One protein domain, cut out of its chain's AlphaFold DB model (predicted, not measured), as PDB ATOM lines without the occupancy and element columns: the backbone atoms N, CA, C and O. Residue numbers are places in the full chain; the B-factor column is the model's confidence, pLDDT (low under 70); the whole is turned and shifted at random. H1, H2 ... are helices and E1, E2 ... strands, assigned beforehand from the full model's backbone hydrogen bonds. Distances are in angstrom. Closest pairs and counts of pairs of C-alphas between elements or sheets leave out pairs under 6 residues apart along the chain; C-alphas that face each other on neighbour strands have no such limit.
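Overview. This is residues 23 to 30, 52 to 96 and 111 to 132 of the 359 residues of an uncharacterized protein of Fibularhizoctonia sp. CBS 109695 (UniProt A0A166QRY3). This model has little regular structure: a two-stranded ribbon, E1 and E2, makes one side, the loops of residues 52 to 70 and 111 to 124 lie along the other, and a short helix, H1, sits toward one end. A short parallel pairing ties residues 57 to 58 to 114 to 115. The 75 printed residues run H1, E1, E2, a mixed class with only 21 residues in named elements, compact with radius of gyration of the C-alphas 12.2 A and spans 34 by 26 by 24 A.

Arrangement. H1, residues 71 to 79, has 3 of 5 O i to N i+4 pairs within hydrogen-bond range. E1, residues 87 to 92, is antiparallel to E2, residues 125 to 130, at 154 degrees; look at N 90 and O 127, 2.7 A. H1 and E2 are apart.

Along the chain. Find C-alpha 71 at (160.210, 284.800, 349.104); H1 runs 13.3 A. E1 spans 15.8 A, and E2 16.3 A to C-alpha 130 at (162.932, 302.109, 350.561).

Size, cuts and confidence. Across the cuts, C-alphas 30 and 52 are 24.1 A apart, 96 and 111 23.9 A. Residues 23 to 30, 52 to 62, 96, 111 and 113 have pLDDT under 70.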
ATOM      1  N   LEU A  23     169.698 292.018 344.647       35.88
ATOM      2  CA  LEU A  23     169.617 293.079 345.662       35.88
ATOM      3  C   LEU A  23     170.989 293.327 346.295       35.88
ATOM      4  O   LEU A  23     171.582 292.383 346.807       35.88
ATOM      5  N   LEU A  24     171.472 294.574 346.309       32.94
ATOM      6  CA  LEU A  24     172.708 294.963 347.004       32.94
ATOM      7  C   LEU A  24     172.405 295.626 348.351       32.94
ATOM      8  O   LEU A  24     171.507 296.457 348.419       32.94
ATOM      9  N   LEU A  25     173.163 295.278 349.400       50.66
ATOM     10  CA  LEU A  25     172.947 295.776 350.762       50.66
ATOM     11  C   LEU A  25     174.131 296.579 351.317       50.66
ATOM     12  O   LEU A  25     175.288 296.199 351.131       50.66
ATOM     13  N   ALA A  26     173.817 297.601 352.119       36.62
ATOM     14  CA  ALA A  26     174.692 298.141 353.160       36.62
ATOM     15  C   ALA A  26     174.290 297.548 354.516       36.62
ATOM     16  O   ALA A  26     173.186 297.788 354.995       36.62
ATOM     17  N   VAL A  27     175.202 296.833 355.172       34.84
ATOM     18  CA  VAL A  27     175.003 296.383 356.557       34.84
ATOM     19  C   VAL A  27     175.460 297.497 357.487       34.84
ATOM     20  O   VAL A  27     176.659 297.682 357.653       34.84
ATOM     21  N   ALA A  28     174.541 298.258 358.080       35.12
ATOM     22  CA  ALA A  28     174.849 299.152 359.196       35.12
ATOM     23  C   ALA A  28     174.464 298.463 360.508       35.12
ATOM     24  O   ALA A  28     173.290 298.210 360.746       35.12
ATOM     25  N   GLN A  29     175.454 298.148 361.342       36.28
ATOM     26  CA  GLN A  29     175.238 297.640 362.695       36.28
ATOM     27  C   GLN A  29     175.264 298.819 363.676       36.28
ATOM     28  O   GLN A  29     176.301 299.452 363.877       36.28
ATOM     29  N   GLU A  30     174.118 299.126 364.280       34.75
ATOM     30  CA  GLU A  30     174.007 300.148 365.319       34.75
ATOM     31  C   GLU A  30     173.997 299.487 366.705       34.75
ATOM     32  O   GLU A  30     173.042 298.813 367.088       34.75
ATOM     33  N   PHE A  52     152.731 287.683 360.431       37.00
ATOM     34  CA  PHE A  52     153.926 287.384 361.217       37.00
ATOM     35  C   PHE A  52     154.647 286.156 360.658       37.00
ATOM     36  O   PHE A  52     154.036 285.096 360.546       37.00
ATOM     37  N   THR A  53     155.952 286.277 360.414       41.28
ATOM     38  CA  THR A  53     156.875 285.140 360.301       41.28
ATOM     39  C   THR A  53     158.096 285.406 361.184       41.28
ATOM     40  O   THR A  53     158.741 286.447 361.092       41.28
ATOM     41  N   GLU A  54     158.373 284.492 362.117       49.94
ATOM     42  CA  GLU A  54     159.678 284.413 362.774       49.94
ATOM     43  C   GLU A  54     160.597 283.619 361.850       49.94
ATOM     44  O   GLU A  54     160.293 282.472 361.516       49.94
ATOM     45  N   GLU A  55     161.705 284.221 361.429       57.25
ATOM     46  CA  GLU A  55     162.648 283.571 360.525       57.25
ATOM     47  C   GLU A  55     163.983 283.302 361.204       57.25
ATOM     48  O   GLU A  55     164.528 284.126 361.944       57.25
ATOM     49  N   VAL A  56     164.501 282.104 360.946       56.25
ATOM     50  CA  VAL A  56     165.789 281.646 361.453       56.25
ATOM     51  C   VAL A  56     166.855 282.009 360.425       56.25
ATOM     52  O   VAL A  56     166.795 281.602 359.266       56.25
ATOM     53  N   VAL A  57     167.859 282.771 360.854       58.53
ATOM     54  CA  VAL A  57     169.023 283.110 360.028       58.53
ATOM     55  C   VAL A  57     169.972 281.910 359.994       58.53
ATOM     56  O   VAL A  57     170.351 281.387 361.049       58.53
ATOM     57  N   SER A  58     170.387 281.486 358.799       53.09
ATOM     58  CA  SER A  58     171.465 280.504 358.647       53.09
ATOM     59  C   SER A  58     172.720 281.171 358.127       53.09
ATOM     60  O   SER A  58     172.697 282.050 357.269       53.09
ATOM     61  N   LEU A  59     173.848 280.703 358.639       47.69
ATOM     62  CA  LEU A  59     175.147 281.089 358.138       47.69
ATOM     63  C   LEU A  59     175.427 280.382 356.829       47.69
ATOM     64  O   LEU A  59     175.712 279.185 356.813       47.69
ATOM     65  N   VAL A  60     175.482 281.152 355.753       56.88
ATOM     66  CA  VAL A  60     176.208 280.737 354.559       56.88
ATOM     67  C   VAL A  60     177.308 281.754 354.323       56.88
ATOM     68  O   VAL A  60     177.090 282.964 354.350       56.88
ATOM     69  N   ALA A  61     178.534 281.259 354.149       50.62
ATOM     70  CA  ALA A  61     179.692 282.081 353.831       50.62
ATOM     71  C   ALA A  61     179.589 282.572 352.380       50.62
ATOM     72  O   ALA A  61     180.295 282.102 351.481       50.62
ATOM     73  N   VAL A  62     178.674 283.505 352.128       57.78
ATOM     74  CA  VAL A  62     178.510 284.096 350.807       57.78
ATOM     75  C   VAL A  62     179.627 285.116 350.601       57.78
ATOM     76  O   VAL A  62     179.896 285.973 351.437       57.78
ATOM     77  N   LYS A  63     180.306 285.043 349.454       73.31
ATOM     78  CA  LYS A  63     181.400 285.964 349.070       73.31
ATOM     79  C   LYS A  63     180.913 287.392 348.781       73.31
ATOM     80  O   LYS A  63     181.670 288.203 348.248       73.31
ATOM     81  N   SER A  64     179.647 287.672 349.057       74.94
ATOM     82  CA  SER A  64     178.940 288.882 348.693       74.94
ATOM     83  C   SER A  64     178.151 289.380 349.897       74.94
ATOM     84  O   SER A  64     177.508 288.584 350.568       74.94
ATOM     85  N   LEU A  65     178.154 290.692 350.130       76.75
ATOM     86  CA  LEU A  65     177.374 291.356 351.185       76.75
ATOM     87  C   LEU A  65     175.877 291.464 350.824       76.75
ATOM     88  O   LEU A  65     175.204 292.416 351.208       76.75
ATOM     89  N   LEU A  66     175.374 290.530 350.015       82.00
ATOM     90  CA  LEU A  66     173.978 290.481 349.595       82.00
ATOM     91  C   LEU A  66     173.217 289.647 350.612       82.00
ATOM     92  O   LEU A  66     173.698 288.595 351.024       82.00
ATOM     93  N   VAL A  67     172.033 290.114 350.980       85.31
ATOM     94  CA  VAL A  67     171.108 289.356 351.815       85.31
ATOM     95  C   VAL A  67     170.048 288.792 350.891       85.31
ATOM     96  O   VAL A  67     169.326 289.553 350.245       85.31
ATOM     97  N   ASN A  68     169.972 287.467 350.809       85.06
ATOM     98  CA  ASN A  68     168.834 286.815 350.180       85.06
ATOM     99  C   ASN A  68     167.657 286.919 351.138       85.06
ATOM    100  O   ASN A  68     167.690 286.348 352.227       85.06
ATOM    101  N   LEU A  69     166.651 287.694 350.739       87.75
ATOM    102  CA  LEU A  69     165.417 287.772 351.492       87.75
ATOM    103  C   LEU A  69     164.549 286.536 351.190       87.75
ATOM    104  O   LEU A  69     164.568 286.033 350.063       87.75
ATOM    105  N   PRO A  70     163.795 286.053 352.183       87.25
ATOM    106  CA  PRO A  70     162.746 285.041 352.021       87.25
ATOM    107  C   PRO A  70     161.727 285.459 350.942       87.25
ATOM    108  O   PRO A  70     161.411 286.646 350.809       87.25
ATOM    109  N   ILE A  71     161.194 284.504 350.165       87.44
ATOM    110  CA  ILE A  71     160.210 284.800 349.104       87.44
ATOM    111  C   ILE A  71     158.929 285.410 349.686       87.44
ATOM    112  O   ILE A  71     158.307 286.273 349.061       87.44
ATOM    113  N   SER A  72     158.584 285.024 350.912       89.00
ATOM    114  CA  SER A  72     157.435 285.532 351.658       89.00
ATOM    115  C   SER A  72     157.482 287.047 351.890       89.00
ATOM    116  O   SER A  72     156.438 287.697 351.853       89.00
ATOM    117  N   ILE A  73     158.670 287.653 352.022       89.88
ATOM    118  CA  ILE A  73     158.812 289.113 352.161       89.88
ATOM    119  C   ILE A  73     158.550 289.841 350.834       89.88
ATOM    120  O   ILE A  73     158.118 290.997 350.838       89.88
ATOM    121  N   TYR A  74     158.758 289.194 349.684       89.88
ATOM    122  CA  TYR A  74     158.540 289.844 348.388       89.88
ATOM    123  C   TYR A  74     157.061 290.099 348.093       89.88
ATOM    124  O   TYR A  74     156.767 291.086 347.423       89.88
ATOM    125  N   GLY A  75     156.140 289.271 348.600       93.25
ATOM    126  CA  GLY A  75     154.695 289.455 348.400       93.25
ATOM    127  C   GLY A  75     154.213 290.834 348.873       93.25
ATOM    128  O   GLY A  75     153.802 291.646 348.041       93.25
ATOM    129  N   PRO A  76     154.375 291.171 350.167       91.50
ATOM    130  CA  PRO A  76     154.001 292.481 350.704       91.50
ATOM    131  C   PRO A  76     154.731 293.667 350.056       91.50
ATOM    132  O   PRO A  76     154.184 294.768 349.963       91.50
ATOM    133  N   LEU A  77     155.979 293.480 349.611       91.25
ATOM    134  CA  LEU A  77     156.717 294.520 348.888       91.25
ATOM    135  C   LEU A  77     156.108 294.773 347.505       91.25
ATOM    136  O   LEU A  77     155.938 295.927 347.105       91.25
ATOM    137  N   LEU A  78     155.741 293.704 346.798       90.88
ATOM    138  CA  LEU A  78     155.137 293.779 345.474       90.88
ATOM    139  C   LEU A  78     153.741 294.411 345.523       90.88
ATOM    140  O   LEU A  78     153.439 295.264 344.690       90.88
ATOM    141  N   GLU A  79     152.930 294.072 346.528       93.94
ATOM    142  CA  GLU A  79     151.616 294.693 346.766       93.94
ATOM    143  C   GLU A  79     151.716 296.213 346.942       93.94
ATOM    144  O   GLU A  79     150.846 296.966 346.508       93.94
ATOM    145  N   ARG A  80     152.823 296.683 347.524       92.94
ATOM    146  CA  ARG A  80     153.111 298.111 347.712       92.94
ATOM    147  C   ARG A  80     153.819 298.754 346.522       92.94
ATOM    148  O   ARG A  80     154.216 299.913 346.616       92.94
ATOM    149  N   SER A  81     153.984 298.029 345.413       93.12
ATOM    150  CA  SER A  81     154.750 298.472 344.237       93.12
ATOM    151  C   SER A  81     156.191 298.887 344.574       93.12
ATOM    152  O   SER A  81     156.780 299.738 343.905       93.12
ATOM    153  N   ILE A  82     156.766 298.290 345.620       92.94
ATOM    154  CA  ILE A  82     158.142 298.535 346.034       92.94
ATOM    155  C   ILE A  82     159.061 297.618 345.229       92.94
ATOM    156  O   ILE A  82     159.045 296.394 345.363       92.94
ATOM    157  N   CYS A  83     159.901 298.226 344.394       86.94
ATOM    158  CA  CYS A  83     160.867 297.487 343.600       86.94
ATOM    159  C   CYS A  83     162.018 296.980 344.486       86.94
ATOM    160  O   CYS A  83     162.693 297.788 345.132       86.94
ATOM    161  N   PRO A  84     162.350 295.678 344.437       86.25
ATOM    162  CA  PRO A  84     163.425 295.109 345.245       86.25
ATOM    163  C   PRO A  84     164.784 295.802 345.024       86.25
ATOM    164  O   PRO A  84     165.572 295.966 345.947       86.25
ATOM    165  N   GLN A  85     165.037 296.314 343.819       87.06
ATOM    166  CA  GLN A  85     166.299 296.966 343.438       87.06
ATOM    167  C   GLN A  85     166.634 298.247 344.229       87.06
ATOM    168  O   GLN A  85     167.773 298.721 344.161       87.06
ATOM    169  N   ASN A  86     165.660 298.823 344.936       86.56
ATOM    170  CA  ASN A  86     165.809 300.064 345.695       86.56
ATOM    171  C   ASN A  86     165.627 299.869 347.207       86.56
ATOM    172  O   ASN A  86     165.422 300.842 347.933       86.56
ATOM    173  N   LEU A  87     165.697 298.630 347.691       91.62
ATOM    174  CA  LEU A  87     165.606 298.330 349.113       91.62
ATOM    175  C   LEU A  87     166.992 298.199 349.738       91.62
ATOM    176  O   LEU A  87     167.844 297.469 349.239       91.62
ATOM    177  N   ALA A  88     167.184 298.861 350.874       91.75
ATOM    178  CA  ALA A  88     168.278 298.580 351.791       91.75
ATOM    179  C   ALA A  88     167.714 297.908 353.044       91.75
ATOM    180  O   ALA A  88     166.785 298.430 353.654       91.75
ATOM    181  N   ALA A  89     168.281 296.774 353.453       92.00
ATOM    182  CA  ALA A  89     167.942 296.169 354.738       92.00
ATOM    183  C   ALA A  89     168.906 296.659 355.820       92.00
ATOM    184  O   ALA A  89     170.126 296.606 355.684       92.00
ATOM    185  N   HIS A  90     168.331 297.145 356.906       90.81
ATOM    186  CA  HIS A  90     169.002 297.517 358.131       90.81
ATOM    187  C   HIS A  90     168.868 296.361 359.121       90.81
ATOM    188  O   HIS A  90     167.764 296.032 359.550       90.81
ATOM    189  N   LEU A  91     169.991 295.749 359.483       91.81
ATOM    190  CA  LEU A  91     170.026 294.634 360.423       91.81
ATOM    191  C   LEU A  91     170.323 295.169 361.822       91.81
ATOM    192  O   LEU A  91     171.400 295.706 362.075       91.81
ATOM    193  N   THR A  92     169.375 295.014 362.741       90.06
ATOM    194  CA  THR A  92     169.557 295.379 364.148       90.06
ATOM    195  C   THR A  92     169.690 294.111 364.976       90.06
ATOM    196  O   THR A  92     168.763 293.309 365.062       90.06
ATOM    197  N   LEU A  93     170.849 293.934 365.607       88.31
ATOM    198  CA  LEU A  93     171.019 292.913 366.635       88.31
ATOM    199  C   LEU A  93     170.300 293.401 367.899       88.31
ATOM    200  O   LEU A  93     170.620 294.496 368.379       88.31
ATOM    201  N   PRO A  94     169.323 292.651 368.438       86.56
ATOM    202  CA  PRO A  94     168.719 293.010 369.709       86.56
ATOM    203  C   PRO A  94     169.827 293.063 370.764       86.56
ATOM    204  O   PRO A  94     170.622 292.131 370.888       86.56
ATOM    205  N   ALA A  95     169.921 294.183 371.487       82.81
ATOM    206  CA  ALA A  95     170.889 294.325 372.567       82.81
ATOM    207  C   ALA A  95     170.695 293.155 373.539       82.81
ATOM    208  O   ALA A  95     169.572 292.907 373.987       82.81
ATOM    209  N   ALA A  96     171.770 292.413 373.807       69.94
ATOM    210  CA  ALA A  96     171.768 291.260 374.695       69.94
ATOM    211  C   ALA A  96     171.560 291.726 376.145       69.94
ATOM    212  O   ALA A  96     172.483 291.742 376.948       69.94
ATOM    213  N   PHE A 111     161.573 276.634 357.197       60.09
ATOM    214  CA  PHE A 111     161.772 278.065 357.402       60.09
ATOM    215  C   PHE A 111     162.596 278.648 356.260       60.09
ATOM    216  O   PHE A 111     163.686 278.163 355.939       60.09
ATOM    217  N   GLU A 112     162.062 279.704 355.655       71.19
ATOM    218  CA  GLU A 112     162.822 280.539 354.739       71.19
ATOM    219  C   GLU A 112     164.007 281.108 355.528       71.19
ATOM    220  O   GLU A 112     163.878 281.578 356.658       71.19
ATOM    221  N   THR A 113     165.198 280.885 354.988       68.62
ATOM    222  CA  THR A 113     166.447 281.031 355.719       68.62
ATOM    223  C   THR A 113     167.222 282.190 355.123       68.62
ATOM    224  O   THR A 113     167.503 282.200 353.925       68.62
ATOM    225  N   ILE A 114     167.591 283.152 355.962       78.75
ATOM    226  CA  ILE A 114     168.339 284.333 355.534       78.75
ATOM    227  C   ILE A 114     169.830 284.055 355.695       78.75
ATOM    228  O   ILE A 114     170.277 283.690 356.781       78.75
ATOM    229  N   GLU A 115     170.597 284.236 354.623       76.69
ATOM    230  CA  GLU A 115     172.044 284.017 354.611       76.69
ATOM    231  C   GLU A 115     172.790 285.303 354.995       76.69
ATOM    232  O   GLU A 115     172.988 286.197 354.172       76.69
ATOM    233  N   ILE A 116     173.192 285.419 356.264       78.00
ATOM    234  CA  ILE A 116     173.963 286.561 356.786       78.00
ATOM    235  C   ILE A 116     175.102 285.997 357.631       78.00
ATOM    236  O   ILE A 116     174.871 285.076 358.401       78.00
ATOM    237  N   GLY A 117     176.314 286.552 357.522       77.94
ATOM    238  CA  GLY A 117     177.526 286.147 358.257       77.94
ATOM    239  C   GLY A 117     177.504 286.329 359.791       77.94
ATOM    240  O   GLY A 117     178.513 286.735 360.358       77.94
ATOM    241  N   LEU A 118     176.378 286.082 360.466       81.56
ATOM    242  CA  LEU A 118     176.184 286.157 361.923       81.56
ATOM    243  C   LEU A 118     176.058 284.764 362.531       81.56
ATOM    244  O   LEU A 118     175.501 283.909 361.875       81.56
ATOM    245  N   ALA A 119     176.492 284.538 363.777       80.38
ATOM    246  CA  ALA A 119     176.400 283.230 364.449       80.38
ATOM    247  C   ALA A 119     175.068 282.494 364.171       80.38
ATOM    248  O   ALA A 119     173.996 283.087 364.284       80.38
ATOM    249  N   GLN A 120     175.137 281.211 363.796       82.44
ATOM    250  CA  GLN A 120     173.955 280.426 363.429       82.44
ATOM    251  C   GLN A 120     172.930 280.446 364.567       82.44
ATOM    252  O   GLN A 120     173.285 280.252 365.730       82.44
ATOM    253  N   GLY A 121     171.662 280.690 364.229       84.06
ATOM    254  CA  GLY A 121     170.593 280.823 365.220       84.06
ATOM    255  C   GLY A 121     170.524 282.194 365.906       84.06
ATOM    256  O   GLY A 121     169.711 282.370 366.811       84.06
ATOM    257  N   ALA A 122     171.332 283.176 365.491       83.75
ATOM    258  CA  ALA A 122     171.160 284.554 365.932       83.75
ATOM    259  C   ALA A 122     169.836 285.128 365.408       83.75
ATOM    260  O   ALA A 122     169.537 285.072 364.216       83.75
ATOM    261  N   VAL A 123     169.065 285.730 366.313       84.81
ATOM    262  CA  VAL A 123     167.849 286.469 365.971       84.81
ATOM    263  C   VAL A 123     168.232 287.910 365.649       84.81
ATOM    264  O   VAL A 123     168.882 288.577 366.457       84.81
ATOM    265  N   VAL A 124     167.826 288.399 364.480       90.00
ATOM    266  CA  VAL A 124     168.047 289.785 364.041       90.00
ATOM    267  C   VAL A 124     166.733 290.450 363.667       90.00
ATOM    268  O   VAL A 124     165.861 289.834 363.064       90.00
ATOM    269  N   GLU A 125     166.597 291.729 364.004       90.94
ATOM    270  CA  GLU A 125     165.499 292.566 363.523       90.94
ATOM    271  C   GLU A 125     165.899 293.150 362.160       90.94
ATOM    272  O   GLU A 125     166.910 293.851 362.048       90.94
ATOM    273  N   ILE A 126     165.114 292.858 361.121       91.75
ATOM    274  CA  ILE A 126     165.347 293.347 359.758       91.75
ATOM    275  C   ILE A 126     164.401 294.515 359.487       91.75
ATOM    276  O   ILE A 126     163.191 294.341 359.365       91.75
ATOM    277  N   GLY A 127     164.955 295.719 359.383       93.94
ATOM    278  CA  GLY A 127     164.241 296.889 358.881       93.94
ATOM    279  C   GLY A 127     164.467 297.042 357.383       93.94
ATOM    280  O   GLY A 127     165.607 297.002 356.938       93.94
ATOM    281  N   LEU A 128     163.415 297.249 356.594       93.56
ATOM    282  CA  LEU A 128     163.543 297.546 355.165       93.56
ATOM    283  C   LEU A 128     163.381 299.051 354.938       93.56
ATOM    284  O   LEU A 128     162.373 299.643 355.327       93.56
ATOM    285  N   LEU A 129     164.382 299.665 354.313       93.69
ATOM    286  CA  LEU A 129     164.392 301.068 353.924       93.69
ATOM    287  C   LEU A 129     164.245 301.172 352.408       93.69
ATOM    288  O   LEU A 129     165.084 300.675 351.658       93.69
ATOM    289  N   HIS A 130     163.180 301.834 351.970       92.50
ATOM    290  CA  HIS A 130     162.932 302.109 350.561       92.50
ATOM    291  C   HIS A 130     163.631 303.394 350.114       92.50
ATOM    292  O   HIS A 130     163.671 304.365 350.869       92.50
ATOM    293  N   ASP A 131     164.166 303.387 348.892       91.25
ATOM    294  CA  ASP A 131     164.842 304.520 348.252       91.25
ATOM    295  C   ASP A 131     165.858 305.237 349.170       91.25
ATOM    296  O   ASP A 131     165.765 306.450 349.398       91.25
ATOM    297  N   PRO A 132     166.865 304.515 349.710       90.88
ATOM    298  CA  PRO A 132     167.923 305.147 350.486       90.88
ATOM    299  C   PRO A 132     168.588 306.270 349.666       90.88
ATOM    300  O   PRO A 132     168.871 306.088 348.474       90.88
TER     301      PRO A 132